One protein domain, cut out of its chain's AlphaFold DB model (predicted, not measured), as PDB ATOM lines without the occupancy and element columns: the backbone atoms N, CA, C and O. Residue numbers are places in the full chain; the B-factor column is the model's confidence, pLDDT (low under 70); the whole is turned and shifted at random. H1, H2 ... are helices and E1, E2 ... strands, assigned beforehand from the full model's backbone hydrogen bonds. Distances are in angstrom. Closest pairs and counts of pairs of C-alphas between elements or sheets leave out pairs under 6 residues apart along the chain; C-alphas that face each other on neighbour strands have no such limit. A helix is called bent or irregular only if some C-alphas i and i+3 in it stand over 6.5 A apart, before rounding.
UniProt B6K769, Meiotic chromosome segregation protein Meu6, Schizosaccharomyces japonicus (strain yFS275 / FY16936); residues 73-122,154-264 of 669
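AT A GLANCE: This is residues 73 to 122 and 154 to 264 of the 669 residues of the protein "Meiotic chromosome segregation protein Meu6" of Schizosaccharomyces japonicus (strain yFS275 / FY16936) (UniProt B6K769). A sheet of seven strands, curled like part of a barrel, wraps round H3a, the first arm of the long bent helix H3, while beyond the sheet's edge strand E4 the helices H1, H2 and H4 form a three-helix bundle. The second arm, H3b, reaches from the sheet to H2. The printed part has 161 residues with four named helices and seven named strands, in the order E1 E2 H1 H2 E3 E4 E5 E6 E7 H3 H4; the class is mixed. The strongly twisted sheet, E4 - E3 - E2 - E1 - E7 - E6 - E5, is all antiparallel. The whole is compact, with a radius of gyration of the C-alphas of 15.5 A and spans of 46 by 34 by 32 A.

HOW THE PARTS SIT: Start in the sheet with the hairpin of E1, residues 75 to 85, and E2, residues 91 to 100, where N 93 and O 83 are within hydrogen-bond range at 2.8 A. E1 bends by 66 degrees at residue 80, E2 by 57 degrees at residue 94. On E2's other side look for E3, residues 172 to 176, with N 174 and O 98 at 3.2 A; E3 forms a hairpin with E4, residues 187 to 190, N 173 and O 189 at 2.9 A. Beside E1 comes E7, residues 214 to 218, N 82 and O 218 at 2.8 A. E5, residues 194 to 199, E6, residues 204 to 209, and E7 are a meander, each strand the antiparallel neighbour of the one before, with N 206 and O 198, and N 215 and O 207, each at 2.8 A. H3, residues 222 to 248, was assigned as one helix by its hydrogen bonds but is bent, C-alphas 234 and 237 being 6.7 A apart; its arms H3a, residues 222 to 234, and H3b, residues 237 to 248, stand at a steep tilt of 45 degrees. H3a is on one face of the sheet, making two layers, helix over sheet; its closest C-alphas to E5 are Val 229 and Pro 199, 6.7 A apart. H1, residues 106 to 117, H2, residues 154 to 167, and H4, residues 250 to 264, form an up and down bundle, each running against the one before. H2 touches H4, closest C-alphas Ala 163 and Phe 256 at 5.3 A, and H1, closest C-alphas Thr 166 and Leu 106 at 6.3 A. H2 and H3b only just touch, only at their ends, with 3 pairs of C-alphas within 8 A, the closest being Gln 167 and Val 246 at 6.9 A. Every O i to N i+4 pair is within hydrogen-bond range in H3a and H4, against 5 of 8 in H1, 9 of 10 in H2 and 6 of 8 in H3b.

IN THESE COORDINATES: Find C-alpha 75 at (-20.365, 42.397, -27.965), where E1 begins its 24.9 A; E2 covers 25.8 A. H3a starts at C-alpha 222, (-15.718, 28.812, -13.249), and covers 18.2 A; H3b covers 18.0 A. H2 covers 20.6 A, and H4 runs 21.1 A to C-alpha 264 at (-30.992, 26.095, -55.516). H1 is irregular, with C-alphas 108 and 111 7.2 A apart.

THE WHOLE: The two C-alphas farthest apart, Asp 202 and Lys 261, are 45.9 A apart. Residues 123 to 153 are not printed, and C-alphas 122 and 154 stand 22.5 A apart across that cut. Of the links printed whole, E3 to E4 is short, the others are tight. Look for low confidence, pLDDT under 70, at residues 73 to 74, 170 to 173 and 178 to 182.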
ATOM      1  N   SER A  73     -16.406  46.552 -28.750       62.62
ATOM      2  CA  SER A  73     -17.471  47.269 -28.026       62.62
ATOM      3  C   SER A  73     -18.894  46.853 -28.425       62.62
ATOM      4  O   SER A  73     -19.844  47.185 -27.722       62.62
ATOM      5  N   ALA A  74     -19.068  46.121 -29.531       69.56
ATOM      6  CA  ALA A  74     -20.380  45.679 -30.005       69.56
ATOM      7  C   ALA A  74     -20.853  44.342 -29.401       69.56
ATOM      8  O   ALA A  74     -21.923  43.859 -29.777       69.56
ATOM      9  N   TYR A  75     -20.067  43.722 -28.512       79.94
ATOM     10  CA  TYR A  75     -20.365  42.397 -27.965       79.94
ATOM     11  C   TYR A  75     -20.765  42.468 -26.494       79.94
ATOM     12  O   TYR A  75     -20.006  42.967 -25.667       79.94
ATOM     13  N   SER A  76     -21.923  41.902 -26.148       83.81
ATOM     14  CA  SER A  76     -22.384  41.864 -24.753       83.81
ATOM     15  C   SER A  76     -21.547  40.905 -23.906       83.81
ATOM     16  O   SER A  76     -21.161  41.217 -22.782       83.81
ATOM     17  N   VAL A  77     -21.235  39.730 -24.456       90.81
ATOM     18  CA  VAL A  77     -20.370  38.728 -23.827       90.81
ATOM     19  C   VAL A  77     -19.458  38.142 -24.890       90.81
ATOM     20  O   VAL A  77     -19.894  37.803 -25.990       90.81
ATOM     21  N   SER A  78     -18.171  38.041 -24.569       91.94
ATOM     22  CA  SER A  78     -17.180  37.382 -25.411       91.94
ATOM     23  C   SER A  78     -16.115  36.696 -24.562       91.94
ATOM     24  O   SER A  78     -15.913  37.047 -23.399       91.94
ATOM     25  N   GLY A  79     -15.464  35.682 -25.126       92.25
ATOM     26  CA  GLY A  79     -14.470  34.886 -24.418       92.25
ATOM     27  C   GLY A  79     -14.024  33.665 -25.212       92.25
ATOM     28  O   GLY A  79     -14.657  33.254 -26.184       92.25
ATOM     29  N   HIS A  80     -12.903  33.069 -24.814       92.88
ATOM     30  CA  HIS A  80     -12.480  31.788 -25.383       92.88
ATOM     31  C   HIS A  80     -13.220  30.652 -24.692       92.88
ATOM     32  O   HIS A  80     -13.057  30.473 -23.495       92.88
ATOM     33  N   LEU A  81     -13.943  29.836 -25.455       94.56
ATOM     34  CA  LEU A  81     -14.513  28.586 -24.961       94.56
ATOM     35  C   LEU A  81     -13.908  27.415 -25.726       94.56
ATOM     36  O   LEU A  81     -13.630  27.491 -26.928       94.56
ATOM     37  N   THR A  82     -13.715  26.302 -25.035       93.94
ATOM     38  CA  THR A  82     -13.384  25.027 -25.660       93.94
ATOM     39  C   THR A  82     -14.673  24.270 -25.921       93.94
ATOM     40  O   THR A  82     -15.379  23.877 -24.999       93.94
ATOM     41  N   PHE A  83     -14.993  24.085 -27.195       90.81
ATOM     42  CA  PHE A  83     -16.164  23.343 -27.641       90.81
ATOM     43  C   PHE A  83     -15.783  21.891 -27.924       90.81
ATOM     44  O   PHE A  83     -14.845  21.634 -28.687       90.81
ATOM     45  N   LYS A  84     -16.511  20.948 -27.326       89.00
ATOM     46  CA  LYS A  84     -16.338  19.508 -27.542       89.00
ATOM     47  C   LYS A  84     -17.429  18.993 -28.473       89.00
ATOM     48  O   LYS A  84     -18.614  19.092 -28.172       89.00
ATOM     49  N   THR A  85     -17.027  18.446 -29.618       81.94
ATOM     50  CA  THR A  85     -17.959  17.782 -30.539       81.94
ATOM     51  C   THR A  85     -18.244  16.358 -30.072       81.94
ATOM     52  O   THR A  85     -17.296  15.595 -29.887       81.94
ATOM     53  N   ASN A  86     -19.518  15.961 -30.012       78.06
ATOM     54  CA  ASN A  86     -19.963  14.596 -29.681       78.06
ATOM     55  C   ASN A  86     -19.753  13.576 -30.827       78.06
ATOM     56  O   ASN A  86     -20.591  12.713 -31.066       78.06
ATOM     57  N   GLY A  87     -18.669  13.704 -31.596       78.62
ATOM     58  CA  GLY A  87     -18.325  12.752 -32.654       78.62
ATOM     59  C   GLY A  87     -17.658  11.487 -32.107       78.62
ATOM     60  O   GLY A  87     -17.208  11.468 -30.965       78.62
ATOM     61  N   ILE A  88     -17.520  10.463 -32.961       82.06
ATOM     62  CA  ILE A  88     -16.800   9.201 -32.661       82.06
ATOM     63  C   ILE A  88     -15.407   9.478 -32.076       82.06
ATOM     64  O   ILE A  88     -14.937   8.766 -31.193       82.06
ATOM     65  N   LEU A  89     -14.758  10.538 -32.560       79.56
ATOM     66  CA  LEU A  89     -13.541  11.083 -31.980       79.56
ATOM     67  C   LEU A  89     -13.875  12.453 -31.380       79.56
ATOM     68  O   LEU A  89     -14.114  13.402 -32.136       79.56
ATOM     69  N   PRO A  90     -13.924  12.582 -30.043       80.12
ATOM     70  CA  PRO A  90     -14.205  13.860 -29.415       80.12
ATOM     71  C   PRO A  90     -13.056  14.826 -29.711       80.12
ATOM     72  O   PRO A  90     -11.931  14.664 -29.238       80.12
ATOM     73  N   HIS A  91     -13.339  15.847 -30.517       83.38
ATOM     74  CA  HIS A  91     -12.412  16.935 -30.779       83.38
ATOM     75  C   HIS A  91     -12.753  18.117 -29.876       83.38
ATOM     76  O   HIS A  91     -13.866  18.645 -29.912       83.38
ATOM     77  N   SER A  92     -11.769  18.546 -29.089       88.75
ATOM     78  CA  SER A  92     -11.823  19.787 -28.319       88.75
ATOM     79  C   SER A  92     -11.290  20.926 -29.183       88.75
ATOM     80  O   SER A  92     -10.127  20.921 -29.587       88.75
ATOM     81  N   LEU A  93     -12.135  21.907 -29.486       90.00
ATOM     82  CA  LEU A  93     -11.778  23.073 -30.284       90.00
ATOM     83  C   LEU A  93     -11.894  24.329 -29.426       90.00
ATOM     84  O   LEU A  93     -13.001  24.796 -29.165       90.00
ATOM     85  N   ARG A  94     -10.756  24.914 -29.044       91.81
ATOM     86  CA  ARG A  94     -10.729  26.253 -28.445       91.81
ATOM     87  C   ARG A  94     -11.052  27.285 -29.520       91.81
ATOM     88  O   ARG A  94     -10.366  27.362 -30.545       91.81
ATOM     89  N   ARG A  95     -12.125  28.041 -29.319       90.50
ATOM     90  CA  ARG A  95     -12.576  29.094 -30.229       90.50
ATOM     91  C   ARG A  95     -12.955  30.325 -29.427       90.50
ATOM     92  O   ARG A  95     -13.345  30.224 -28.269       90.50
ATOM     93  N   PHE A  96     -12.855  31.478 -30.070       90.88
ATOM     94  CA  PHE A  96     -13.374  32.703 -29.492       90.88
ATOM     95  C   PHE A  96     -14.857  32.797 -29.805       90.88
ATOM     96  O   PHE A  96     -15.214  32.805 -30.986       90.88
ATOM     97  N   PHE A  97     -15.678  32.830 -28.762       91.75
ATOM     98  CA  PHE A  97     -17.114  33.002 -28.847       91.75
ATOM     99  C   PHE A  97     -17.493  34.425 -28.473       91.75
ATOM    100  O   PHE A  97     -16.873  35.038 -27.604       91.75
ATOM    101  N   TYR A  98     -18.513  34.943 -29.138       90.75
ATOM    102  CA  TYR A  98     -19.086  36.241 -28.827       90.75
ATOM    103  C   TYR A  98     -20.574  36.242 -29.149       90.75
ATOM    104  O   TYR A  98     -21.034  35.512 -30.033       90.75
ATOM    105  N   VAL A  99     -21.308  37.074 -28.419       89.75
ATOM    106  CA  VAL A  99     -22.701  37.395 -28.714       89.75
ATOM    107  C   VAL A  99     -22.737  38.807 -29.247       89.75
ATOM    108  O   VAL A  99     -22.251  39.742 -28.609       89.75
ATOM    109  N   GLN A 100     -23.272  38.933 -30.449       86.69
ATOM    110  CA  GLN A 100     -23.457  40.204 -31.116       86.69
ATOM    111  C   GLN A 100     -24.935  40.558 -31.058       86.69
ATOM    112  O   GLN A 100     -25.776  39.694 -31.266       86.69
ATOM    113  N   THR A 101     -25.235  41.818 -30.770       85.75
ATOM    114  CA  THR A 101     -26.609  42.335 -30.788       85.75
ATOM    115  C   THR A 101     -26.945  43.048 -32.095       85.75
ATOM    116  O   THR A 101     -28.090  43.204 -32.493       85.75
ATOM    117  N   LYS A 102     -25.920  43.474 -32.834       88.06
ATOM    118  CA  LYS A 102     -26.091  44.153 -34.119       88.06
ATOM    119  C   LYS A 102     -26.381  43.162 -35.239       88.06
ATOM    120  O   LYS A 102     -25.652  42.177 -35.386       88.06
ATOM    121  N   LYS A 103     -27.351  43.505 -36.090       90.62
ATOM    122  CA  LYS A 103     -27.662  42.817 -37.352       90.62
ATOM    123  C   LYS A 103     -26.399  42.511 -38.156       90.62
ATOM    124  O   LYS A 103     -25.509  43.357 -38.276       90.62
ATOM    125  N   PHE A 104     -26.327  41.312 -38.730       88.50
ATOM    126  CA  PHE A 104     -25.235  40.966 -39.632       88.50
ATOM    127  C   PHE A 104     -25.542  41.389 -41.055       88.50
ATOM    128  O   PHE A 104     -26.594  41.083 -41.611       88.50
ATOM    129  N   GLU A 105     -24.551  41.990 -41.697       91.00
ATOM    130  CA  GLU A 105     -24.581  42.109 -43.140       91.00
ATOM    131  C   GLU A 105     -24.440  40.728 -43.785       91.00
ATOM    132  O   GLU A 105     -23.571  39.930 -43.418       91.00
ATOM    133  N   LEU A 106     -25.252  40.466 -44.810       90.81
ATOM    134  CA  LEU A 106     -25.260  39.191 -45.527       90.81
ATOM    135  C   LEU A 106     -23.863  38.812 -46.063       90.81
ATOM    136  O   LEU A 106     -23.475  37.643 -46.035       90.81
ATOM    137  N   LYS A 107     -23.061  39.808 -46.468       89.69
ATOM    138  CA  LYS A 107     -21.679  39.624 -46.942       89.69
ATOM    139  C   LYS A 107     -20.767  38.984 -45.886       89.69
ATOM    140  O   LYS A 107     -19.933  38.144 -46.225       89.69
ATOM    141  N   ASN A 108     -20.977  39.297 -44.605       88.62
ATOM    142  CA  ASN A 108     -20.177  38.759 -43.504       88.62
ATOM    143  C   ASN A 108     -20.530  37.292 -43.228       88.62
ATOM    144  O   ASN A 108     -19.687  36.528 -42.764       88.62
ATOM    145  N   LEU A 109     -21.735  36.850 -43.601       91.06
ATOM    146  CA  LEU A 109     -22.184  35.464 -43.457       91.06
ATOM    147  C   LEU A 109     -21.765  34.561 -44.631       91.06
ATOM    148  O   LEU A 109     -22.000  33.350 -44.584       91.06
ATOM    149  N   ASN A 110     -21.081  35.097 -45.651       90.69
ATOM    150  CA  ASN A 110     -20.677  34.335 -46.838       90.69
ATOM    151  C   ASN A 110     -19.781  33.131 -46.507       90.69
ATOM    152  O   ASN A 110     -19.959  32.050 -47.063       90.69
ATOM    153  N   TYR A 111     -18.851  33.264 -45.554       89.19
ATOM    154  CA  TYR A 111     -18.024  32.126 -45.134       89.19
ATOM    155  C   TYR A 111     -18.866  30.983 -44.553       89.19
ATOM    156  O   TYR A 111     -18.648  29.813 -44.881       89.19
ATOM    157  N   TYR A 112     -19.837  31.320 -43.699       89.56
ATOM    158  CA  TYR A 112     -20.726  30.345 -43.081       89.56
ATOM    159  C   TYR A 112     -21.617  29.669 -44.129       89.56
ATOM    160  O   TYR A 112     -21.699  28.439 -44.160       89.56
ATOM    161  N   TYR A 113     -22.190  30.460 -45.041       91.56
ATOM    162  CA  TYR A 113     -22.977  29.969 -46.167       91.56
ATOM    163  C   TYR A 113     -22.162  29.014 -47.053       91.56
ATOM    164  O   TYR A 113     -22.530  27.852 -47.233       91.56
ATOM    165  N   ARG A 114     -20.988  29.446 -47.526       90.25
ATOM    166  CA  ARG A 114     -20.109  28.646 -48.390       90.25
ATOM    167  C   ARG A 114     -19.701  27.326 -47.751       90.25
ATOM    168  O   ARG A 114     -19.635  26.303 -48.427       90.25
ATOM    169  N   LYS A 115     -19.450  27.326 -46.443       87.88
ATOM    170  CA  LYS A 115     -19.100  26.113 -45.696       87.88
ATOM    171  C   LYS A 115     -20.244  25.092 -45.646       87.88
ATOM    172  O   LYS A 115     -19.962  23.905 -45.502       87.88
ATOM    173  N   ARG A 116     -21.505  25.526 -45.723       89.50
ATOM    174  CA  ARG A 116     -22.686  24.650 -45.645       89.50
ATOM    175  C   ARG A 116     -23.243  24.251 -47.008       89.50
ATOM    176  O   ARG A 116     -23.663  23.111 -47.156       89.50
ATOM    177  N   PHE A 117     -23.220  25.157 -47.983       89.38
ATOM    178  CA  PHE A 117     -23.891  24.963 -49.273       89.38
ATOM    179  C   PHE A 117     -22.934  24.887 -50.469       89.38
ATOM    180  O   PHE A 117     -23.390  24.677 -51.586       89.38
ATOM    181  N   TYR A 118     -21.621  25.055 -50.258       86.38
ATOM    182  CA  TYR A 118     -20.590  25.091 -51.309       86.38
ATOM    183  C   TYR A 118     -20.777  26.193 -52.377       86.38
ATOM    184  O   TYR A 118     -20.050  26.196 -53.366       86.38
ATOM    185  N   GLY A 119     -21.689  27.152 -52.166       84.75
ATOM    186  CA  GLY A 119     -21.903  28.331 -53.020       84.75
ATOM    187  C   GLY A 119     -21.352  29.633 -52.425       84.75
ATOM    188  O   GLY A 119     -20.800  29.637 -51.325       84.75
ATOM    189  N   SER A 120     -21.521  30.748 -53.138       85.88
ATOM    190  CA  SER A 120     -21.176  32.098 -52.670       85.88
ATOM    191  C   SER A 120     -22.415  32.993 -52.648       85.88
ATOM    192  O   SER A 120     -23.223  32.942 -53.567       85.88
ATOM    193  N   LEU A 121     -22.547  33.839 -51.623       85.19
ATOM    194  CA  LEU A 121     -23.607  34.851 -51.534       85.19
ATOM    195  C   LEU A 121     -23.345  36.091 -52.407       85.19
ATOM    196  O   LEU A 121     -24.232  36.916 -52.568       85.19
ATOM    197  N   THR A 122     -22.131  36.260 -52.942       79.75
ATOM    198  CA  THR A 122     -21.702  37.512 -53.599       79.75
ATOM    199  C   THR A 122     -21.699  37.458 -55.129       79.75
ATOM    200  O   THR A 122     -21.197  38.384 -55.760       79.75
ATOM    201  N   SER A 154     -32.569  19.754 -43.508       87.19
ATOM    202  CA  SER A 154     -31.445  20.319 -42.739       87.19
ATOM    203  C   SER A 154     -30.827  21.544 -43.428       87.19
ATOM    204  O   SER A 154     -30.151  22.346 -42.793       87.19
ATOM    205  N   ARG A 155     -31.027  21.646 -44.749       90.75
ATOM    206  CA  ARG A 155     -30.613  22.747 -45.605       90.75
ATOM    207  C   ARG A 155     -31.401  24.021 -45.285       90.75
ATOM    208  O   ARG A 155     -30.765  25.041 -45.037       90.75
ATOM    209  N   ASP A 156     -32.729  23.936 -45.234       92.31
ATOM    210  CA  ASP A 156     -33.612  25.066 -44.918       92.31
ATOM    211  C   ASP A 156     -33.332  25.612 -43.523       92.31
ATOM    212  O   ASP A 156     -33.126  26.814 -43.390       92.31
ATOM    213  N   TYR A 157     -33.134  24.731 -42.537       91.94
ATOM    214  CA  TYR A 157     -32.734  25.132 -41.186       91.94
ATOM    215  C   TYR A 157     -31.516  26.070 -41.200       91.94
ATOM    216  O   TYR A 157     -31.521  27.132 -40.588       91.94
ATOM    217  N   TYR A 158     -30.457  25.735 -41.947       92.19
ATOM    218  CA  TYR A 158     -29.275  26.600 -42.028       92.19
ATOM    219  C   TYR A 158     -29.532  27.925 -42.757       92.19
ATOM    220  O   TYR A 158     -28.862  28.907 -42.439       92.19
ATOM    221  N   LEU A 159     -30.454  27.963 -43.723       94.69
ATOM    222  CA  LEU A 159     -30.855  29.201 -44.396       94.69
ATOM    223  C   LEU A 159     -31.672  30.092 -43.451       94.69
ATOM    224  O   LEU A 159     -31.419  31.293 -43.411       94.69
ATOM    225  N   GLU A 160     -32.562  29.511 -42.642       93.81
ATOM    226  CA  GLU A 160     -33.332  30.217 -41.607       93.81
ATOM    227  C   GLU A 160     -32.394  30.852 -40.578       93.81
ATOM    228  O   GLU A 160     -32.544  32.030 -40.257       93.81
ATOM    229  N   LEU A 161     -31.355  30.127 -40.135       92.88
ATOM    230  CA  LEU A 161     -30.335  30.678 -39.230       92.88
ATOM    231  C   LEU A 161     -29.641  31.912 -39.814       92.88
ATOM    232  O   LEU A 161     -29.383  32.875 -39.093       92.88
ATOM    233  N   ILE A 162     -29.302  31.877 -41.107       93.00
ATOM    234  CA  ILE A 162     -28.636  32.995 -41.787       93.00
ATOM    235  C   ILE A 162     -29.607  34.168 -41.931       93.00
ATOM    236  O   ILE A 162     -29.230  35.293 -41.617       93.00
ATOM    237  N   ALA A 163     -30.850  33.917 -42.350       94.56
ATOM    238  CA  ALA A 163     -31.875  34.948 -42.468       94.56
ATOM    239  C   ALA A 163     -32.129  35.636 -41.116       94.56
ATOM    240  O   ALA A 163     -32.087  36.863 -41.027       94.56
ATOM    241  N   HIS A 164     -32.263  34.864 -40.038       93.44
ATOM    242  CA  HIS A 164     -32.458  35.404 -38.693       93.44
ATOM    243  C   HIS A 164     -31.255  36.248 -38.237       93.44
ATOM    244  O   HIS A 164     -31.430  37.350 -37.719       93.44
ATOM    245  N   ALA A 165     -30.026  35.792 -38.517       91.94
ATOM    246  CA  ALA A 165     -28.801  36.539 -38.218       91.94
ATOM    247  C   ALA A 165     -28.748  37.917 -38.896       91.94
ATOM    248  O   ALA A 165     -28.182  38.859 -38.340       91.94
ATOM    249  N   THR A 166     -29.335  38.041 -40.091       92.88
ATOM    250  CA  THR A 166     -29.412  39.328 -40.796       92.88
ATOM    251  C   THR A 166     -30.451  40.281 -40.213       92.88
ATOM    252  O   THR A 166     -30.306  41.488 -40.374       92.88
ATOM    253  N   GLN A 167     -31.473  39.769 -39.521       93.62
ATOM    254  CA  GLN A 167     -32.581  40.589 -39.029       93.62
ATOM    255  C   GLN A 167     -32.434  41.023 -37.586       93.62
ATOM    256  O   GLN A 167     -32.662  42.193 -37.292       93.62
ATOM    257  N   THR A 168     -32.041  40.115 -36.701       89.06
ATOM    258  CA  THR A 168     -31.805  40.458 -35.297       89.06
ATOM    259  C   THR A 168     -30.338  40.746 -35.078       89.06
ATOM    260  O   THR A 168     -29.980  41.757 -34.489       89.06
ATOM    261  N   GLY A 169     -29.460  39.861 -35.556       80.12
ATOM    262  CA  GLY A 169     -28.072  39.789 -35.096       80.12
ATOM    263  C   GLY A 169     -27.975  39.297 -33.654       80.12
ATOM    264  O   GLY A 169     -27.146  38.443 -33.357       80.12
ATOM    265  N   ASP A 170     -28.899  39.754 -32.816       68.81
ATOM    266  CA  ASP A 170     -29.193  39.234 -31.505       68.81
ATOM    267  C   ASP A 170     -29.524  37.729 -31.536       68.81
ATOM    268  O   ASP A 170     -30.281  37.248 -32.390       68.81
ATOM    269  N   GLY A 171     -28.996  36.982 -30.565       61.25
ATOM    270  CA  GLY A 171     -29.440  35.610 -30.322       61.25
ATOM    271  C   GLY A 171     -28.627  34.532 -31.004       61.25
ATOM    272  O   GLY A 171     -29.124  33.426 -31.180       61.25
ATOM    273  N   LEU A 172     -27.385  34.815 -31.389       65.69
ATOM    274  CA  LEU A 172     -26.536  33.834 -32.051       65.69
ATOM    275  C   LEU A 172     -25.157  33.782 -31.396       65.69
ATOM    276  O   LEU A 172     -24.418  34.765 -31.379       65.69
ATOM    277  N   LEU A 173     -24.799  32.611 -30.863       65.81
ATOM    278  CA  LEU A 173     -23.448  32.361 -30.373       65.81
ATOM    279  C   LEU A 173     -22.549  32.081 -31.580       65.81
ATOM    280  O   LEU A 173     -22.632  31.019 -32.210       65.81
ATOM    281  N   PHE A 174     -21.703  33.047 -31.926       75.25
ATOM    282  CA  PHE A 174     -20.745  32.902 -33.012       75.25
ATOM    283  C   PHE A 174     -19.426  32.404 -32.478       75.25
ATOM    284  O   PHE A 174     -19.056  32.708 -31.348       75.25
ATOM    285  N   TYR A 175     -18.674  31.698 -33.314       74.88
ATOM    286  CA  TYR A 175     -17.270  31.482 -33.022       74.88
ATOM    287  C   TYR A 175     -16.387  31.717 -34.227       74.88
ATOM    288  O   TYR A 175     -16.715  31.320 -35.348       74.88
ATOM    289  N   SER A 176     -15.234  32.332 -33.991       72.06
ATOM    290  CA  SER A 176     -14.202  32.506 -35.006       72.06
ATOM    291  C   SER A 176     -13.037  31.546 -34.776       72.06
ATOM    292  O   SER A 176     -12.689  31.202 -33.642       72.06
ATOM    293  N   LYS A 177     -12.407  31.098 -35.872       70.62
ATOM    294  CA  LYS A 177     -11.124  30.387 -35.792       70.62
ATOM    295  C   LYS A 177      -9.976  31.316 -35.398       70.62
ATOM    296  O   LYS A 177      -9.013  30.828 -34.819       70.62
ATOM    297  N   SER A 178     -10.078  32.601 -35.734       68.62
ATOM    298  CA  SER A 178      -9.070  33.630 -35.482       68.62
ATOM    299  C   SER A 178      -9.750  34.867 -34.905       68.62
ATOM    300  O   SER A 178     -10.698  35.379 -35.491       68.62
ATOM    301  N   GLN A 179      -9.266  35.361 -33.768       56.38
ATOM    302  CA  GLN A 179      -9.845  36.526 -33.092       56.38
ATOM    303  C   GLN A 179      -9.776  37.830 -33.905       56.38
ATOM    304  O   GLN A 179     -10.436  38.787 -33.522       56.38
ATOM    305  N   LEU A 180      -8.967  37.902 -34.973       59.94
ATOM    306  CA  LEU A 180      -8.481  39.198 -35.466       59.94
ATOM    307  C   LEU A 180      -8.673  39.501 -36.957       59.94
ATOM    308  O   LEU A 180      -8.423  40.635 -37.341       59.94
ATOM    309  N   ALA A 181      -9.059  38.545 -37.808       60.91
ATOM    310  CA  ALA A 181      -8.897  38.743 -39.260       60.91
ATOM    311  C   ALA A 181     -10.151  38.559 -40.123       60.91
ATOM    312  O   ALA A 181     -10.108  38.884 -41.306       60.91
ATOM    313  N   SER A 182     -11.248  38.024 -39.590       69.88
ATOM    314  CA  SER A 182     -12.454  37.822 -40.393       69.88
ATOM    315  C   SER A 182     -13.699  38.182 -39.606       69.88
ATOM    316  O   SER A 182     -14.038  37.477 -38.657       69.88
ATOM    317  N   ASP A 183     -14.425  39.192 -40.086       76.94
ATOM    318  CA  ASP A 183     -15.778  39.558 -39.631       76.94
ATOM    319  C   ASP A 183     -16.803  38.436 -39.877       76.94
ATOM    320  O   ASP A 183     -17.974  38.527 -39.507       76.94
ATOM    321  N   SER A 184     -16.364  37.357 -40.528       81.94
ATOM    322  CA  SER A 184     -17.171  36.197 -40.838       81.94
ATOM    323  C   SER A 184     -17.108  35.123 -39.751       81.94
ATOM    324  O   SER A 184     -16.053  34.510 -39.537       81.94
ATOM    325  N   PRO A 185     -18.243  34.791 -39.119       86.44
ATOM    326  CA  PRO A 185     -18.287  33.720 -38.142       86.44
ATOM    327  C   PRO A 185     -18.107  32.341 -38.791       86.44
ATOM    328  O   PRO A 185     -18.536  32.079 -39.915       86.44
ATOM    329  N   SER A 186     -17.492  31.405 -38.061       86.38
ATOM    330  CA  SER A 186     -17.294  30.020 -38.522       86.38
ATOM    331  C   SER A 186     -18.482  29.093 -38.260       86.38
ATOM    332  O   SER A 186     -18.544  27.996 -38.840       86.38
ATOM    333  N   GLY A 187     -19.375  29.500 -37.362       88.19
ATOM    334  CA  GLY A 187     -20.544  28.761 -36.911       88.19
ATOM    335  C   GLY A 187     -21.525  29.676 -36.187       88.19
ATOM    336  O   GLY A 187     -21.128  30.744 -35.725       88.19
ATOM    337  N   ILE A 188     -22.783  29.241 -36.128       91.06
ATOM    338  CA  ILE A 188     -23.918  29.970 -35.562       91.06
ATOM    339  C   ILE A 188     -24.695  28.996 -34.670       91.06
ATOM    340  O   ILE A 188     -25.018  27.895 -35.128       91.06
ATOM    341  N   ILE A 189     -24.981  29.385 -33.426       92.25
ATOM    342  CA  ILE A 189     -25.879  28.651 -32.521       92.25
ATOM    343  C   ILE A 189     -27.042  29.578 -32.145       92.25
ATOM    344  O   ILE A 189     -26.798  30.548 -31.426       92.25
ATOM    345  N   PRO A 190     -28.267  29.320 -32.630       92.56
ATOM    346  CA  PRO A 190     -29.439  30.125 -32.292       92.56
ATOM    347  C   PRO A 190     -29.856  29.942 -30.837       92.56
ATOM    348  O   PRO A 190     -30.133  28.832 -30.398       92.56
ATOM    349  N   LEU A 191     -29.945  31.047 -30.106       93.88
ATOM    350  CA  LEU A 191     -30.403  31.089 -28.724       93.88
ATOM    351  C   LEU A 191     -31.914  30.852 -28.615       93.88
ATOM    352  O   LEU A 191     -32.357  30.277 -27.628       93.88
ATOM    353  N   TYR A 192     -32.701  31.187 -29.643       93.38
ATOM    354  CA  TYR A 192     -34.128  30.845 -29.669       93.38
ATOM    355  C   TYR A 192     -34.382  29.327 -29.767       93.38
ATOM    356  O   TYR A 192     -35.414  28.858 -29.297       93.38
ATOM    357  N   ASP A 193     -33.449  28.550 -30.342       94.00
ATOM    358  CA  ASP A 193     -33.535  27.078 -30.404       94.00
ATOM    359  C   ASP A 193     -32.969  26.428 -29.133       94.00
ATOM    360  O   ASP A 193     -32.946  25.209 -29.028       94.00
ATOM    361  N   VAL A 194     -32.455  27.186 -28.159       95.44
ATOM    362  CA  VAL A 194     -31.917  26.587 -26.931       95.44
ATOM    363  C   VAL A 194     -33.069  26.123 -26.040       95.44
ATOM    364  O   VAL A 194     -33.960  26.888 -25.661       95.44
ATOM    365  N   VAL A 195     -33.045  24.836 -25.704       96.75
ATOM    366  CA  VAL A 195     -34.027  24.179 -24.834       96.75
ATOM    367  C   VAL A 195     -33.553  24.210 -23.391       96.75
ATOM    368  O   VAL A 195     -34.319  24.599 -22.519       96.75
ATOM    369  N   ALA A 196     -32.294  23.844 -23.150       96.69
ATOM    370  CA  ALA A 196     -31.726  23.785 -21.810       96.69
ATOM    371  C   ALA A 196     -30.271  24.257 -21.804       96.69
ATOM    372  O   ALA A 196     -29.513  24.009 -22.749       96.69
ATOM    373  N   VAL A 197     -29.892  24.919 -20.712       96.94
ATOM    374  CA  VAL A 197     -28.513  25.295 -20.403       96.94
ATOM    375  C   VAL A 197     -28.214  24.773 -19.013       96.94
ATOM    376  O   VAL A 197     -28.809  25.226 -18.041       96.94
ATOM    377  N   GLU A 198     -27.299  23.819 -18.922       97.00
ATOM    378  CA  GLU A 198     -26.952  23.181 -17.658       97.00
ATOM    379  C   GLU A 198     -25.502  23.519 -17.300       97.00
ATOM    380  O   GLU A 198     -24.582  23.151 -18.048       97.00
ATOM    381  N   PRO A 199     -25.249  24.218 -16.180       97.44
ATOM    382  CA  PRO A 199     -23.903  24.301 -15.643       97.44
ATOM    383  C   PRO A 199     -23.474  22.900 -15.195       97.44
ATOM    384  O   PRO A 199     -24.177  22.218 -14.455       97.44
ATOM    385  N   SER A 200     -22.309  22.458 -15.654       95.25
ATOM    386  CA  SER A 200     -21.683  21.215 -15.207       95.25
ATOM    387  C   SER A 200     -20.589  21.545 -14.188       95.25
ATOM    388  O   SER A 200     -20.150  22.693 -14.067       95.25
ATOM    389  N   PHE A 201     -20.110  20.530 -13.466       90.25
ATOM    390  CA  PHE A 201     -18.975  20.671 -12.553       90.25
ATOM    391  C   PHE A 201     -17.734  21.272 -13.250       90.25
ATOM    392  O   PHE A 201     -17.544  21.143 -14.467       90.25
ATOM    393  N   ASP A 202     -16.904  21.946 -12.452       93.38
ATOM    394  CA  ASP A 202     -15.667  22.640 -12.836       93.38
ATOM    395  C   ASP A 202     -15.867  23.920 -13.666       93.38
ATOM    396  O   ASP A 202     -16.254  24.963 -13.147       93.38
ATOM    397  N   GLN A 203     -15.545  23.858 -14.957       97.00
ATOM    398  CA  GLN A 203     -15.518  24.986 -15.891       97.00
ATOM    399  C   GLN A 203     -16.406  24.711 -17.113       97.00
ATOM    400  O   GLN A 203     -16.334  25.413 -18.120       97.00
ATOM    401  N   LYS A 204     -17.222  23.651 -17.060       96.88
ATOM    402  CA  LYS A 204     -17.994  23.153 -18.199       96.88
ATOM    403  C   LYS A 204     -19.464  23.510 -18.081       96.88
ATOM    404  O   LYS A 204     -20.008  23.570 -16.989       96.88
ATOM    405  N   PHE A 205     -20.122  23.673 -19.214       97.06
ATOM    406  CA  PHE A 205     -21.571  23.801 -19.288       97.06
ATOM    407  C   PHE A 205     -22.084  23.179 -20.583       97.06
ATOM    408  O   PHE A 205     -21.341  23.026 -21.557       97.06
ATOM    409  N   ILE A 206     -23.342  22.768 -20.574       95.69
ATOM    410  CA  ILE A 206     -23.986  22.071 -21.680       95.69
ATOM    411  C   ILE A 206     -25.111  22.951 -22.209       95.69
ATOM    412  O   ILE A 206     -25.891  23.496 -21.438       95.69
ATOM    413  N   ILE A 207     -25.192  23.071 -23.530       95.50
ATOM    414  CA  ILE A 207     -26.331  23.670 -24.224       95.50
ATOM    415  C   ILE A 207     -27.017  22.566 -25.024       95.50
ATOM    416  O   ILE A 207     -26.380  21.926 -25.864       95.50
ATOM    417  N   ALA A 208     -28.308  22.360 -24.782       95.25
ATOM    418  CA  ALA A 208     -29.163  21.495 -25.582       95.25
ATOM    419  C   ALA A 208     -30.079  22.348 -26.465       95.25
ATOM    420  O   ALA A 208     -30.726  23.276 -25.977       95.25
ATOM    421  N   THR A 209     -30.145  22.035 -27.758       93.62
ATOM    422  CA  THR A 209     -30.999  22.736 -28.726       93.62
ATOM    423  C   THR A 209     -32.248  21.926 -29.088       93.62
ATOM    424  O   THR A 209     -32.273  20.705 -28.923       93.62
ATOM    425  N   GLY A 210     -33.287  22.577 -29.616       91.31
ATOM    426  CA  GLY A 210     -34.554  21.969 -30.036       91.31
ATOM    427  C   GLY A 210     -34.373  20.990 -31.188       91.31
ATOM    428  O   GLY A 210     -35.043  19.960 -31.246       91.31
ATOM    429  N   SER A 211     -33.348  21.226 -32.009       88.50
ATOM    430  CA  SER A 211     -32.824  20.269 -32.992       88.50
ATOM    431  C   SER A 211     -32.195  18.992 -32.394       88.50
ATOM    432  O   SER A 211     -31.699  18.151 -33.144       88.50
ATOM    433  N   GLY A 212     -32.177  18.832 -31.066       90.75
ATOM    434  CA  GLY A 212     -31.623  17.672 -30.362       90.75
ATOM    435  C   GLY A 212     -30.096  17.660 -30.279       90.75
ATOM    436  O   GLY A 212     -29.507  16.668 -29.850       90.75
ATOM    437  N   LYS A 213     -29.423  18.740 -30.694       89.38
ATOM    438  CA  LYS A 213     -27.962  18.828 -30.628       89.38
ATOM    439  C   LYS A 213     -27.553  19.249 -29.228       89.38
ATOM    440  O   LYS A 213     -28.015  20.257 -28.704       89.38
ATOM    441  N   ILE A 214     -26.638  18.482 -28.653       92.94
ATOM    442  CA  ILE A 214     -26.041  18.771 -27.354       92.94
ATOM    443  C   ILE A 214     -24.615  19.253 -27.597       92.94
ATOM    444  O   ILE A 214     -23.837  18.603 -28.299       92.94
ATOM    445  N   ALA A 215     -24.281  20.409 -27.040       91.62
ATOM    446  CA  ALA A 215     -22.990  21.058 -27.172       91.62
ATOM    447  C   ALA A 215     -22.379  21.260 -25.785       91.62
ATOM    448  O   ALA A 215     -22.954  21.955 -24.952       91.62
ATOM    449  N   THR A 216     -21.207  20.671 -25.539       94.31
ATOM    450  CA  THR A 216     -20.462  20.891 -24.295       94.31
ATOM    451  C   THR A 216     -19.406  21.965 -24.510       94.31
ATOM    452  O   THR A 216     -18.549  21.852 -25.395       94.31
ATOM    453  N   PHE A 217     -19.458  22.990 -23.672       95.31
ATOM    454  CA  PHE A 217     -18.512  24.094 -23.625       95.31
ATOM    455  C   PHE A 217     -17.685  24.019 -22.351       95.31
ATOM    456  O   PHE A 217     -18.149  23.544 -21.320       95.31
ATOM    457  N   GLU A 218     -16.454  24.497 -22.434       95.94
ATOM    458  CA  GLU A 218     -15.516  24.587 -21.324       95.94
ATOM    459  C   GLU A 218     -14.893  25.984 -21.336       95.94
ATOM    460  O   GLU A 218     -14.204  26.364 -22.288       95.94
ATOM    461  N   ALA A 219     -15.215  26.768 -20.312       96.50
ATOM    462  CA  ALA A 219     -14.661  28.088 -20.055       96.50
ATOM    463  C   ALA A 219     -13.262  27.965 -19.422       96.50
ATOM    464  O   ALA A 219     -12.915  26.898 -18.923       96.50
ATOM    465  N   PRO A 220     -12.430  29.018 -19.432       96.25
ATOM    466  CA  PRO A 220     -11.113  28.984 -18.792       96.25
ATOM    467  C   PRO A 220     -11.185  29.119 -17.263       96.25
ATOM    468  O   PRO A 220     -10.212  28.813 -16.577       96.25
ATOM    469  N   SER A 221     -12.313  29.590 -16.720       96.94
ATOM    470  CA  SER A 221     -12.552  29.696 -15.280       96.94
ATOM    471  C   SER A 221     -14.025  29.417 -14.937       96.94
ATOM    472  O   SER A 221     -14.897  29.608 -15.792       96.94
ATOM    473  N   PRO A 222     -14.334  28.992 -13.696       97.00
ATOM    474  CA  PRO A 222     -15.718  28.812 -13.249       97.00
ATOM    475  C   PRO A 222     -16.523  30.118 -13.292       97.00
ATOM    476  O   PRO A 222     -17.669  30.118 -13.725       97.00
ATOM    477  N   ALA A 223     -15.901  31.252 -12.953       96.38
ATOM    478  CA  ALA A 223     -16.542  32.564 -13.035       96.38
ATOM    479  C   ALA A 223     -16.939  32.928 -14.479       96.38
ATOM    480  O   ALA A 223     -18.025  33.453 -14.718       96.38
ATOM    481  N   GLU A 224     -16.089  32.611 -15.464       96.12
ATOM    482  CA  GLU A 224     -16.439  32.794 -16.875       96.12
ATOM    483  C   GLU A 224     -17.549  31.843 -17.327       96.12
ATOM    484  O   GLU A 224     -18.436  32.272 -18.065       96.12
ATOM    485  N   ARG A 225     -17.543  30.580 -16.871       96.44
ATOM    486  CA  ARG A 225     -18.654  29.642 -17.109       96.44
ATOM    487  C   ARG A 225     -19.966  30.245 -16.612       96.44
ATOM    488  O   ARG A 225     -20.919  30.312 -17.379       96.44
ATOM    489  N   ASP A 226     -20.002  30.701 -15.364       96.94
ATOM    490  CA  ASP A 226     -21.224  31.209 -14.734       96.94
ATOM    491  C   ASP A 226     -21.714  32.489 -15.415       96.94
ATOM    492  O   ASP A 226     -22.909  32.637 -15.663       96.94
ATOM    493  N   LYS A 227     -20.790  33.364 -15.839       96.12
ATOM    494  CA  LYS A 227     -21.101  34.527 -16.679       96.12
ATOM    495  C   LYS A 227     -21.779  34.123 -17.993       96.12
ATOM    496  O   LYS A 227     -22.775  34.734 -18.372       96.12
ATOM    497  N   TRP A 228     -21.251  33.114 -18.690       96.38
ATOM    498  CA  TRP A 228     -21.844  32.608 -19.934       96.38
ATOM    499  C   TRP A 228     -23.211  31.967 -19.703       96.38
ATOM    500  O   TRP A 228     -24.152  32.283 -20.425       96.38
ATOM    501  N   VAL A 229     -23.332  31.098 -18.699       96.62
ATOM    502  CA  VAL A 229     -24.583  30.407 -18.363       96.62
ATOM    503  C   VAL A 229     -25.674  31.414 -18.008       96.62
ATOM    504  O   VAL A 229     -26.741  31.373 -18.616       96.62
ATOM    505  N   LYS A 230     -25.382  32.367 -17.112       96.25
ATOM    506  CA  LYS A 230     -26.306  33.443 -16.731       96.25
ATOM    507  C   LYS A 230     -26.770  34.234 -17.951       96.25
ATOM    508  O   LYS A 230     -27.968  34.340 -18.190       96.25
ATOM    509  N   TYR A 231     -25.824  34.708 -18.766       94.69
ATOM    510  CA  TYR A 231     -26.147  35.488 -19.957       94.69
ATOM    511  C   TYR A 231     -27.034  34.713 -20.939       94.69
ATOM    512  O   TYR A 231     -27.991  35.267 -21.476       94.69
ATOM    513  N   ILE A 232     -26.729  33.437 -21.195       95.31
ATOM    514  CA  ILE A 232     -27.525  32.630 -22.124       95.31
ATOM    515  C   ILE A 232     -28.937  32.445 -21.562       95.31
ATOM    516  O   ILE A 232     -29.892  32.716 -22.282       95.31
ATOM    517  N   ILE A 233     -29.082  32.046 -20.296       95.19
ATOM    518  CA  ILE A 233     -30.394  31.816 -19.668       95.19
ATOM    519  C   ILE A 233     -31.267  33.076 -19.733       95.19
ATOM    520  O   ILE A 233     -32.401  32.995 -20.203       95.19
ATOM    521  N   GLU A 234     -30.726  34.236 -19.350       93.69
ATOM    522  CA  GLU A 234     -31.451  35.517 -19.367       93.69
ATOM    523  C   GLU A 234     -31.950  35.890 -20.768       93.69
ATOM    524  O   GLU A 234     -33.041  36.435 -20.933       93.69
ATOM    525  N   ASN A 235     -31.172  35.580 -21.806       92.94
ATOM    526  CA  ASN A 235     -31.500  36.008 -23.159       92.94
ATOM    527  C   ASN A 235     -32.311  34.979 -23.966       92.94
ATOM    528  O   ASN A 235     -32.962  35.357 -24.938       92.94
ATOM    529  N   VAL A 236     -32.326  33.694 -23.591       94.56
ATOM    530  CA  VAL A 236     -33.086  32.655 -24.316       94.56
ATOM    531  C   VAL A 236     -34.574  32.997 -24.400       94.56
ATOM    532  O   VAL A 236     -35.166  32.857 -25.469       94.56
ATOM    533  N   GLN A 237     -35.179  33.487 -23.313       92.19
ATOM    534  CA  GLN A 237     -36.596  33.871 -23.310       92.19
ATOM    535  C   GLN A 237     -36.868  35.048 -24.251       92.19
ATOM    536  O   GLN A 237     -37.751  34.961 -25.106       92.19
ATOM    537  N   ARG A 238     -36.038  36.096 -24.174       91.38
ATOM    538  CA  ARG A 238     -36.117  37.263 -25.064       91.38
ATOM    539  C   ARG A 238     -36.035  36.859 -26.537       91.38
ATOM    540  O   ARG A 238     -36.791  37.366 -27.361       91.38
ATOM    541  N   TYR A 239     -35.151  35.921 -26.874       91.88
ATOM    542  CA  TYR A 239     -35.000  35.453 -28.253       91.88
ATOM    543  C   TYR A 239     -36.123  34.549 -28.730       91.88
ATOM    544  O   TYR A 239     -36.473  34.606 -29.906       91.88
ATOM    545  N   LYS A 240     -36.708  33.740 -27.845       93.12
ATOM    546  CA  LYS A 240     -37.891  32.942 -28.183       93.12
ATOM    547  C   LYS A 240     -39.088  33.826 -28.521       93.12
ATOM    548  O   LYS A 240     -39.781  33.527 -29.484       93.12
ATOM    549  N   GLN A 241     -39.284  34.921 -27.786       91.38
ATOM    550  CA  GLN A 241     -40.345  35.893 -28.066       91.38
ATOM    551  C   GLN A 241     -40.089  36.637 -29.383       91.38
ATOM    552  O   GLN A 241     -40.930  36.612 -30.276       91.38
ATOM    553  N   ALA A 242     -38.882  37.186 -29.560       91.56
ATOM    554  CA  ALA A 242     -38.525  37.936 -30.766       91.56
ATOM    555  C   ALA A 242     -38.553  37.095 -32.056       91.56
ATOM    556  O   ALA A 242     -38.641  37.646 -33.151       91.56
ATOM    557  N   ARG A 243     -38.464  35.761 -31.953       93.88
ATOM    558  CA  ARG A 243     -38.478  34.855 -33.107       93.88
ATOM    559  C   ARG A 243     -39.732  35.033 -33.964       93.88
ATOM    560  O   ARG A 243     -39.617  35.108 -35.183       93.88
ATOM    561  N   VAL A 244     -40.905  35.109 -33.335       93.69
ATOM    562  CA  VAL A 244     -42.189  35.194 -34.047       93.69
ATOM    563  C   VAL A 244     -42.277  36.505 -34.829       93.69
ATOM    564  O   VAL A 244     -42.618  36.500 -36.010       93.69
ATOM    565  N   ASP A 245     -41.876  37.615 -34.212       95.00
ATOM    566  CA  ASP A 245     -41.867  38.934 -34.855       95.00
ATOM    567  C   ASP A 245     -40.911  38.973 -36.054       95.00
ATOM    568  O   ASP A 245     -41.223  39.524 -37.113       95.00
ATOM    569  N   VAL A 246     -39.747  38.334 -35.915       95.19
ATOM    570  CA  VAL A 246     -38.737  38.263 -36.973       95.19
ATOM    571  C   VAL A 246     -39.223  37.407 -38.130       95.19
ATOM    572  O   VAL A 246     -39.131  37.853 -39.271       95.19
ATOM    573  N   GLU A 247     -39.765  36.220 -37.866       95.06
ATOM    574  CA  GLU A 247     -40.300  35.326 -38.900       95.06
ATOM    575  C   GLU A 247     -41.487  35.959 -39.648       95.06
ATOM    576  O   GLU A 247     -41.654  35.751 -40.855       95.06
ATOM    577  N   ASN A 248     -42.267  36.802 -38.966       95.94
ATOM    578  CA  ASN A 248     -43.366  37.544 -39.574       95.94
ATOM    579  C   ASN A 248     -42.912  38.745 -40.409       95.94
ATOM    580  O   ASN A 248     -43.618  39.109 -41.357       95.94
ATOM    581  N   SER A 249     -41.739  39.316 -40.120       97.19
ATOM    582  CA  SER A 249     -41.212  40.482 -40.832       97.19
ATOM    583  C   SER A 249     -40.978  40.211 -42.327       97.19
ATOM    584  O   SER A 249     -40.439  39.177 -42.731       97.19
ATOM    585  N   GLU A 250     -41.348  41.170 -43.176       97.31
ATOM    586  CA  GLU A 250     -41.141  41.078 -44.630       97.31
ATOM    587  C   GLU A 250     -39.654  40.970 -44.981       97.31
ATOM    588  O   GLU A 250     -39.257  40.158 -45.815       97.31
ATOM    589  N   ALA A 251     -38.809  41.708 -44.259       96.00
ATOM    590  CA  ALA A 251     -37.368  41.692 -44.466       96.00
ATOM    591  C   ALA A 251     -36.760  40.295 -44.236       96.00
ATOM    592  O   ALA A 251     -35.832  39.908 -44.950       96.00
ATOM    593  N   TYR A 252     -37.263  39.525 -43.265       96.06
ATOM    594  CA  TYR A 252     -36.858  38.131 -43.067       96.06
ATOM    595  C   TYR A 252     -37.295  37.241 -44.233       96.06
ATOM    596  O   TYR A 252     -36.484  36.488 -44.775       96.06
ATOM    597  N   LYS A 253     -38.564  37.340 -44.646       97.31
ATOM    598  CA  LYS A 253     -39.122  36.537 -45.744       97.31
ATOM    599  C   LYS A 253     -38.361  36.786 -47.049       97.31
ATOM    600  O   LYS A 253     -37.994  35.832 -47.738       97.31
ATOM    601  N   ASP A 254     -38.019  38.041 -47.327       96.81
ATOM    602  CA  ASP A 254     -37.220  38.445 -48.480       96.81
ATOM    603  C   ASP A 254     -35.801  37.880 -48.447       96.81
ATOM    604  O   ASP A 254     -35.312  37.349 -49.452       96.81
ATOM    605  N   THR A 255     -35.102  37.989 -47.311       95.25
ATOM    606  CA  THR A 255     -33.739  37.449 -47.198       95.25
ATOM    607  C   THR A 255     -33.749  35.931 -47.290       95.25
ATOM    608  O   THR A 255     -32.914  35.361 -47.994       95.25
ATOM    609  N   PHE A 256     -34.722  35.268 -46.669       96.19
ATOM    610  CA  PHE A 256     -34.881  33.824 -46.738       96.19
ATOM    611  C   PHE A 256     -35.196  33.336 -48.159       96.19
ATOM    612  O   PHE A 256     -34.575  32.383 -48.636       96.19
ATOM    613  N   ALA A 257     -36.080  34.023 -48.889       96.25
ATOM    614  CA  ALA A 257     -36.377  33.714 -50.286       96.25
ATOM    615  C   ALA A 257     -35.145  33.889 -51.192       96.25
ATOM    616  O   ALA A 257     -34.852  33.018 -52.016       96.25
ATOM    617  N   LYS A 258     -34.371  34.970 -51.012       94.75
ATOM    618  CA  LYS A 258     -33.097  35.190 -51.728       94.75
ATOM    619  C   LYS A 258     -32.097  34.069 -51.441       94.75
ATOM    620  O   LYS A 258     -31.523  33.493 -52.362       94.75
ATOM    621  N   LEU A 259     -31.945  33.702 -50.170       94.38
ATOM    622  CA  LEU A 259     -31.085  32.605 -49.732       94.38
ATOM    623  C   LEU A 259     -31.498  31.258 -50.336       94.38
ATOM    624  O   LEU A 259     -30.631  30.497 -50.763       94.38
ATOM    625  N   LYS A 260     -32.804  30.974 -50.433       94.88
ATOM    626  CA  LYS A 260     -33.326  29.775 -51.106       94.88
ATOM    627  C   LYS A 260     -32.962  29.733 -52.593       94.88
ATOM    628  O   LYS A 260     -32.543  28.676 -53.064       94.88
ATOM    629  N   LYS A 261     -33.030  30.864 -53.305       93.19
ATOM    630  CA  LYS A 261     -32.619  30.959 -54.721       93.19
ATOM    631  C   LYS A 261     -31.129  30.656 -54.903       93.19
ATOM    632  O   LYS A 261     -30.787  29.720 -55.626       93.19
ATOM    633  N   TYR A 262     -30.254  31.320 -54.143       90.94
ATOM    634  CA  TYR A 262     -28.806  31.041 -54.164       90.94
ATOM    635  C   TYR A 262     -28.483  29.591 -53.810       90.94
ATOM    636  O   TYR A 262     -27.523  28.976 -54.285       90.94
ATOM    637  N   SER A 263     -29.290  29.026 -52.926       92.44
ATOM    638  CA  SER A 263     -29.169  27.653 -52.495       92.44
ATOM    639  C   SER A 263     -29.525  26.688 -53.640       92.44
ATOM    640  O   SER A 263     -28.737  25.787 -53.930       92.44
ATOM    641  N   ALA A 264     -30.631  26.901 -54.349       90.75
ATOM    642  CA  ALA A 264     -30.992  26.095 -55.516       90.75
ATOM    643  C   ALA A 264     -29.925  26.173 -56.628       90.75
ATOM    644  O   ALA A 264     -29.498  25.147 -57.159       90.75
TER     645      ALA A 264